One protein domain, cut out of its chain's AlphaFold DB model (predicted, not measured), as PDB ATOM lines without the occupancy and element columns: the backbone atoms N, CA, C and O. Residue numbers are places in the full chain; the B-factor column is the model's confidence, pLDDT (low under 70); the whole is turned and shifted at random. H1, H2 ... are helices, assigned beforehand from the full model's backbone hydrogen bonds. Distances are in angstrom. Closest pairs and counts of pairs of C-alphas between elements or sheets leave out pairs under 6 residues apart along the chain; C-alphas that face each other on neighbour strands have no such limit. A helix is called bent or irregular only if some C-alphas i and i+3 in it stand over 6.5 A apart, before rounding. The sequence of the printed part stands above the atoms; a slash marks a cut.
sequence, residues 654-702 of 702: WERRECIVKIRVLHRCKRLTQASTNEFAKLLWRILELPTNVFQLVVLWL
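This is residues 654 to 702 of the 702 residues of the protein "Hypothetical protein" of Pyrodinium bahamense (UniProt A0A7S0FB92). Three helices make an open triangle with few contacts between them: H3 runs back beside the first part of H1, the longest helix, and H2 is set crosswise near the later part of H1. Between H1 and H2 the chain swings out in a wide loop, and residues 675 to 681, of which 679 to 681 belong to H2, stick out from the rest. The printed part has 49 residues, with three named helices in the order H1, H2, H3 along the chain and no named strand, and its class is all helix. The whole is compact, with a radius of gyration of the C-alphas of 10.6 A, and its outline is rounded, spanning 27 by 22 by 22 A.

Start from H1, residues 654 to 668, and look first at its residues 657 to 661. With these alone it only just touches H3, residues 692 to 701, with 3 pairs of C-alphas within 8 A. The closest C-alphas of the two are those of Arg 657 and Val 699, 6.4 A apart. Their lines stand at a shallow tilt of 23 degrees and run opposite ways, and their centres are 11.6 A apart. Move on to residues 663 to 667 of H1: with these alone it only just touches H2, residues 679 to 689, again with 3 pairs of C-alphas within 8 A. Here the closest C-alphas are those of Arg 664 and Leu 688, 5.5 A apart. H1 and H2 are about perpendicular, at 77 degrees, with their centres 13.1 A apart. Between H2 and H3 you will find 2 pairs of C-alphas within 8 A, and the two helices are close but not clearly touching. Their closest C-alphas are those of Ile 687 and Phe 695, 6.8 A apart, and their lines stand at a steep tilt of 55 degrees, opposite ways, with their centres 14.1 A apart. In the backbones of H2 and H3 each O i to N i+4 pair is within hydrogen-bond range, while in H1 this holds for 9 of 11.

Find C-alpha 654, of Trp 654, at (167.516, 200.714, 164.685); from there H1 runs 15 residues to C-alpha 668 at (156.285, 185.625, 159.578), 19.5 A from first to last C-alpha. H1 is irregular: C-alphas 656 and 659 are 7.5 A apart, where about 5 A is the distance in a regular helix, and its line is a rough one. Past the link, H2 begins with Glu 679, whose C-alpha is at (165.649, 177.850, 176.622), and its 11 residues cover 15.3 A from first to last C-alpha, ending at Glu 689. H3 begins at Thr 692 and has 10 residues; it measures 14.4 A from first to last C-alpha and ends at C-alpha 701, at (162.003, 198.734, 175.105).

The two C-alphas farthest apart are those of Trp 654 and Thr 677, at 28.3 A, and Thr 677 is among the residues that stand free. The C-alphas of Trp 654 and Leu 702, the first and last printed residues, are 9.8 A apart, and Leu 702 is the chain's last residue. The printed part has no cut. The link from H1 to H2 has 10 residues and is short, the link from H2 to H3 has 2 residues and is tight, and neither is long. The mean pLDDT of the printed part is 82.9; look for values under 70 at residues 693, 700 and 702. The mean pLDDT is 85 for H1, 88 for H2 and 76 for H3.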
ATOM      1  N   TRP A 654     167.642 201.722 165.730       78.25
ATOM      2  CA  TRP A 654     167.516 200.714 164.685       78.25
ATOM      3  C   TRP A 654     168.568 199.617 164.817       78.25
ATOM      4  O   TRP A 654     168.188 198.460 164.923       78.25
ATOM      5  N   GLU A 655     169.853 199.954 164.907       79.88
ATOM      6  CA  GLU A 655     170.956 198.989 165.012       79.88
ATOM      7  C   GLU A 655     170.765 198.016 166.182       79.88
ATOM      8  O   GLU A 655     170.923 196.804 166.024       79.88
ATOM      9  N   ARG A 656     170.305 198.514 167.339       80.69
ATOM     10  CA  ARG A 656     169.990 197.674 168.509       80.69
ATOM     11  C   ARG A 656     168.834 196.698 168.271       80.69
ATOM     12  O   ARG A 656     168.785 195.633 168.882       80.69
ATOM     13  N   ARG A 657     167.889 197.056 167.401       84.56
ATOM     14  CA  ARG A 657     166.623 196.332 167.179       84.56
ATOM     15  C   ARG A 657     166.620 195.504 165.903       84.56
ATOM     16  O   ARG A 657     165.826 194.575 165.779       84.56
ATOM     17  N   GLU A 658     167.488 195.819 164.955       83.00
ATOM     18  CA  GLU A 658     167.418 195.332 163.584       83.00
ATOM     19  C   GLU A 658     167.449 193.799 163.510       83.00
ATOM     20  O   GLU A 658     166.691 193.192 162.753       83.00
ATOM     21  N   CYS A 659     168.277 193.148 164.327       86.06
ATOM     22  CA  CYS A 659     168.399 191.692 164.316       86.06
ATOM     23  C   CYS A 659     167.081 190.996 164.693       86.06
ATOM     24  O   CYS A 659     166.595 190.146 163.944       86.06
ATOM     25  N   ILE A 660     166.464 191.366 165.824       87.88
ATOM     26  CA  ILE A 660     165.217 190.730 166.290       87.88
ATOM     27  C   ILE A 660     164.056 190.988 165.324       87.88
ATOM     28  O   ILE A 660     163.212 190.128 165.074       87.88
ATOM     29  N   VAL A 661     164.076 192.164 164.714       85.81
ATOM     30  CA  VAL A 661     163.182 192.616 163.659       85.81
ATOM     31  C   VAL A 661     163.294 191.766 162.392       85.81
ATOM     32  O   VAL A 661     162.292 191.220 161.927       85.81
ATOM     33  N   LYS A 662     164.507 191.604 161.846       86.62
ATOM     34  CA  LYS A 662     164.756 190.821 160.627       86.62
ATOM     35  C   LYS A 662     164.361 189.365 160.855       86.62
ATOM     36  O   LYS A 662     163.711 188.754 160.008       86.62
ATOM     37  N   ILE A 663     164.672 188.830 162.035       88.44
ATOM     38  CA  ILE A 663     164.274 187.479 162.439       88.44
ATOM     39  C   ILE A 663     162.743 187.351 162.505       88.44
ATOM     40  O   ILE A 663     162.197 186.354 162.026       88.44
ATOM     41  N   ARG A 664     162.020 188.355 163.022       88.75
ATOM     42  CA  ARG A 664     160.546 188.362 163.039       88.75
ATOM     43  C   ARG A 664     159.945 188.338 161.642       88.75
ATOM     44  O   ARG A 664     158.983 187.601 161.424       88.75
ATOM     45  N   VAL A 665     160.507 189.101 160.708       83.62
ATOM     46  CA  VAL A 665     160.090 189.079 159.299       83.62
ATOM     47  C   VAL A 665     160.298 187.686 158.711       83.62
ATOM     48  O   VAL A 665     159.361 187.104 158.173       83.62
ATOM     49  N   LEU A 666     161.483 187.095 158.893       84.81
ATOM     50  CA  LEU A 666     161.767 185.736 158.422       84.81
ATOM     51  C   LEU A 666     160.806 184.700 159.021       84.81
ATOM     52  O   LEU A 666     160.329 183.826 158.296       84.81
ATOM     53  N   HIS A 667     160.482 184.817 160.310       86.12
ATOM     54  CA  HIS A 667     159.496 183.967 160.976       86.12
ATOM     55  C   HIS A 667     158.095 184.115 160.360       86.12
ATOM     56  O   HIS A 667     157.491 183.119 159.966       86.12
ATOM     57  N   ARG A 668     157.598 185.349 160.193       84.31
ATOM     58  CA  ARG A 668     156.285 185.625 159.578       84.31
ATOM     59  C   ARG A 668     156.200 185.149 158.128       84.31
ATOM     60  O   ARG A 668     155.176 184.609 157.728       84.31
ATOM     61  N   CYS A 669     157.290 185.262 157.374       82.50
ATOM     62  CA  CYS A 669     157.392 184.741 156.014       82.50
ATOM     63  C   CYS A 669     157.586 183.214 155.950       82.50
ATOM     64  O   CYS A 669     157.795 182.689 154.860       82.50
ATOM     65  N   LYS A 670     157.554 182.495 157.086       84.69
ATOM     66  CA  LYS A 670     157.793 181.041 157.179       84.69
ATOM     67  C   LYS A 670     159.155 180.608 156.609       84.69
ATOM     68  O   LYS A 670     159.306 179.502 156.102       84.69
ATOM     69  N   ARG A 671     160.157 181.490 156.693       84.50
ATOM     70  CA  ARG A 671     161.542 181.274 156.232       84.50
ATOM     71  C   ARG A 671     162.512 180.942 157.369       84.50
ATOM     72  O   ARG A 671     163.703 180.781 157.122       84.50
ATOM     73  N   LEU A 672     162.016 180.871 158.602       85.25
ATOM     74  CA  LEU A 672     162.781 180.528 159.796       85.25
ATOM     75  C   LEU A 672     162.311 179.170 160.332       85.25
ATOM     76  O   LEU A 672     161.110 178.931 160.425       85.25
ATOM     77  N   THR A 673     163.246 178.304 160.724       82.38
ATOM     78  CA  THR A 673     162.961 176.999 161.342       82.38
ATOM     79  C   THR A 673     163.554 176.924 162.742       82.38
ATOM     80  O   THR A 673     164.706 177.310 162.949       82.38
ATOM     81  N   GLN A 674     162.807 176.375 163.700       79.75
ATOM     82  CA  GLN A 674     163.298 176.160 165.059       79.75
ATOM     83  C   GLN A 674     164.126 174.868 165.136       79.75
ATOM     84  O   GLN A 674     163.591 173.788 165.366       79.75
ATOM     85  N   ALA A 675     165.439 174.970 164.922       77.25
ATOM     86  CA  ALA A 675     166.350 173.823 165.025       77.25
ATOM     87  C   ALA A 675     166.908 173.611 166.450       77.25
ATOM     88  O   ALA A 675     167.201 172.486 166.840       77.25
ATOM     89  N   SER A 676     167.057 174.687 167.231       76.94
ATOM     90  CA  SER A 676     167.593 174.639 168.599       76.94
ATOM     91  C   SER A 676     166.479 174.516 169.636       76.94
ATOM     92  O   SER A 676     165.473 175.224 169.570       76.94
ATOM     93  N   THR A 677     166.688 173.651 170.629       82.06
ATOM     94  CA  THR A 677     165.752 173.389 171.734       82.06
ATOM     95  C   THR A 677     166.180 174.027 173.056       82.06
ATOM     96  O   THR A 677     165.555 173.768 174.086       82.06
ATOM     97  N   ASN A 678     167.227 174.859 173.062       91.62
ATOM     98  CA  ASN A 678     167.653 175.539 174.284       91.62
ATOM     99  C   ASN A 678     166.615 176.589 174.742       91.62
ATOM    100  O   ASN A 678     165.797 177.075 173.957       91.62
ATOM    101  N   GLU A 679     166.641 176.937 176.030       87.94
ATOM    102  CA  GLU A 679     165.649 177.850 176.622       87.94
ATOM    103  C   GLU A 679     165.667 179.247 175.983       87.94
ATOM    104  O   GLU A 679     164.617 179.871 175.834       87.94
ATOM    105  N   PHE A 680     166.829 179.712 175.513       84.38
ATOM    106  CA  PHE A 680     166.944 180.993 174.813       84.38
ATOM    107  C   PHE A 680     166.228 180.979 173.455       84.38
ATOM    108  O   PHE A 680     165.483 181.902 173.137       84.38
ATOM    109  N   ALA A 681     166.392 179.911 172.672       84.00
ATOM    110  CA  ALA A 681     165.709 179.727 171.399       84.00
ATOM    111  C   ALA A 681     164.196 179.591 171.598       84.00
ATOM    112  O   ALA A 681     163.437 180.166 170.825       84.00
ATOM    113  N   LYS A 682     163.746 178.898 172.658       86.12
ATOM    114  CA  LYS A 682     162.322 178.829 173.028       86.12
ATOM    115  C   LYS A 682     161.757 180.200 173.403       86.12
ATOM    116  O   LYS A 682     160.665 180.545 172.956       86.12
ATOM    117  N   LEU A 683     162.482 180.983 174.207       88.62
ATOM    118  CA  LEU A 683     162.082 182.342 174.577       88.62
ATOM    119  C   LEU A 683     162.010 183.252 173.348       88.62
ATOM    120  O   LEU A 683     161.002 183.928 173.157       88.62
ATOM    121  N   LEU A 684     163.040 183.231 172.498       88.62
ATOM    122  CA  LEU A 684     163.053 183.983 171.250       88.62
ATOM    123  C   LEU A 684     161.852 183.593 170.385       88.62
ATOM    124  O   LEU A 684     161.122 184.474 169.957       88.62
ATOM    125  N   TRP A 685     161.583 182.299 170.204       90.19
ATOM    126  CA  TRP A 685     160.436 181.826 169.427       90.19
ATOM    127  C   TRP A 685     159.103 182.368 169.959       90.19
ATOM    128  O   TRP A 685     158.315 182.915 169.194       90.19
ATOM    129  N   ARG A 686     158.899 182.348 171.285       90.94
ATOM    130  CA  ARG A 686     157.719 182.962 171.923       90.94
ATOM    131  C   ARG A 686     157.626 184.462 171.648       90.94
ATOM    132  O   ARG A 686     156.544 184.954 171.344       90.94
ATOM    133  N   ILE A 687     158.743 185.193 171.712       90.38
ATOM    134  CA  ILE A 687     158.789 186.623 171.362       90.38
ATOM    135  C   ILE A 687     158.401 186.827 169.884       90.38
ATOM    136  O   ILE A 687     157.627 187.727 169.554       90.38
ATOM    137  N   LEU A 688     158.876 185.960 168.983       90.12
ATOM    138  CA  LEU A 688     158.540 185.977 167.553       90.12
ATOM    139  C   LEU A 688     157.104 185.520 167.238       90.12
ATOM    140  O   LEU A 688     156.660 185.703 166.103       90.12
ATOM    141  N   GLU A 689     156.371 184.976 168.207       90.44
ATOM    142  CA  GLU A 689     154.952 184.617 168.094       90.44
ATOM    143  C   GLU A 689     154.013 185.669 168.696       90.44
ATOM    144  O   GLU A 689     152.827 185.680 168.367       90.44
ATOM    145  N   LEU A 690     154.530 186.604 169.510       87.19
ATOM    146  CA  LEU A 690     153.723 187.658 170.139       87.19
ATOM    147  C   LEU A 690     152.848 188.405 169.116       87.19
ATOM    148  O   LEU A 690     153.302 188.631 167.986       87.19
ATOM    149  N   PRO A 691     151.637 188.855 169.495       84.00
ATOM    150  CA  PRO A 691     150.854 189.784 168.682       84.00
ATOM    151  C   PRO A 691     151.690 191.004 168.269       84.00
ATOM    152  O   PRO A 691     152.535 191.461 169.038       84.00
ATOM    153  N   THR A 692     151.480 191.527 167.056       76.31
ATOM    154  CA  THR A 692     152.348 192.563 166.459       76.31
ATOM    155  C   THR A 692     152.490 193.799 167.352       76.31
ATOM    156  O   THR A 692     153.601 194.278 167.553       76.31
ATOM    157  N   ASN A 693     151.398 194.261 167.961       68.81
ATOM    158  CA  ASN A 693     151.393 195.375 168.911       68.81
ATOM    159  C   ASN A 693     152.231 195.096 170.173       68.81
ATOM    160  O   ASN A 693     152.939 195.974 170.656       68.81
ATOM    161  N   VAL A 694     152.200 193.867 170.695       76.88
ATOM    162  CA  VAL A 694     153.001 193.475 171.867       76.88
ATOM    163  C   VAL A 694     154.474 193.332 171.484       76.88
ATOM    164  O   VAL A 694     155.345 193.820 172.198       76.88
ATOM    165  N   PHE A 695     154.761 192.725 170.330       82.50
ATOM    166  CA  PHE A 695     156.118 192.622 169.798       82.50
ATOM    167  C   PHE A 695     156.749 194.005 169.589       82.50
ATOM    168  O   PHE A 695     157.883 194.222 170.001       82.50
ATOM    169  N   GLN A 696     156.007 194.956 169.015       73.56
ATOM    170  CA  GLN A 696     156.458 196.341 168.862       73.56
ATOM    171  C   GLN A 696     156.838 196.977 170.200       73.56
ATOM    172  O   GLN A 696     157.893 197.592 170.288       73.56
ATOM    173  N   LEU A 697     156.023 196.814 171.248       74.94
ATOM    174  CA  LEU A 697     156.333 197.355 172.576       74.94
ATOM    175  C   LEU A 697     157.603 196.736 173.171       74.94
ATOM    176  O   LEU A 697     158.426 197.459 173.726       74.94
ATOM    177  N   VAL A 698     157.793 195.424 173.005       80.88
ATOM    178  CA  VAL A 698     159.021 194.733 173.428       80.88
ATOM    179  C   VAL A 698     160.233 195.281 172.673       80.88
ATOM    180  O   VAL A 698     161.235 195.621 173.289       80.88
ATOM    181  N   VAL A 699     160.127 195.433 171.352       80.19
ATOM    182  CA  VAL A 699     161.201 195.984 170.511       80.19
ATOM    183  C   VAL A 699     161.481 197.455 170.823       80.19
ATOM    184  O   VAL A 699     162.625 197.876 170.739       80.19
ATOM    185  N   LEU A 700     160.473 198.244 171.203       69.38
ATOM    186  CA  LEU A 700     160.650 199.639 171.617       69.38
ATOM    187  C   LEU A 700     161.373 199.782 172.961       69.38
ATOM    188  O   LEU A 700     161.955 200.841 173.203       69.38
ATOM    189  N   TRP A 701     161.315 198.761 173.816       73.56
ATOM    190  CA  TRP A 701     162.003 198.734 175.105       73.56
ATOM    191  C   TRP A 701     163.478 198.311 174.991       73.56
ATOM    192  O   TRP A 701     164.292 198.746 175.802       73.56
ATOM    193  N   LEU A 702     163.815 197.515 173.969       66.38
ATOM    194  CA  LEU A 702     165.190 197.196 173.557       66.38
ATOM    195  C   LEU A 702     165.875 198.413 172.907       66.38
ATOM    196  O   LEU A 702     167.093 198.589 173.118       66.38
TER     197      LEU A 702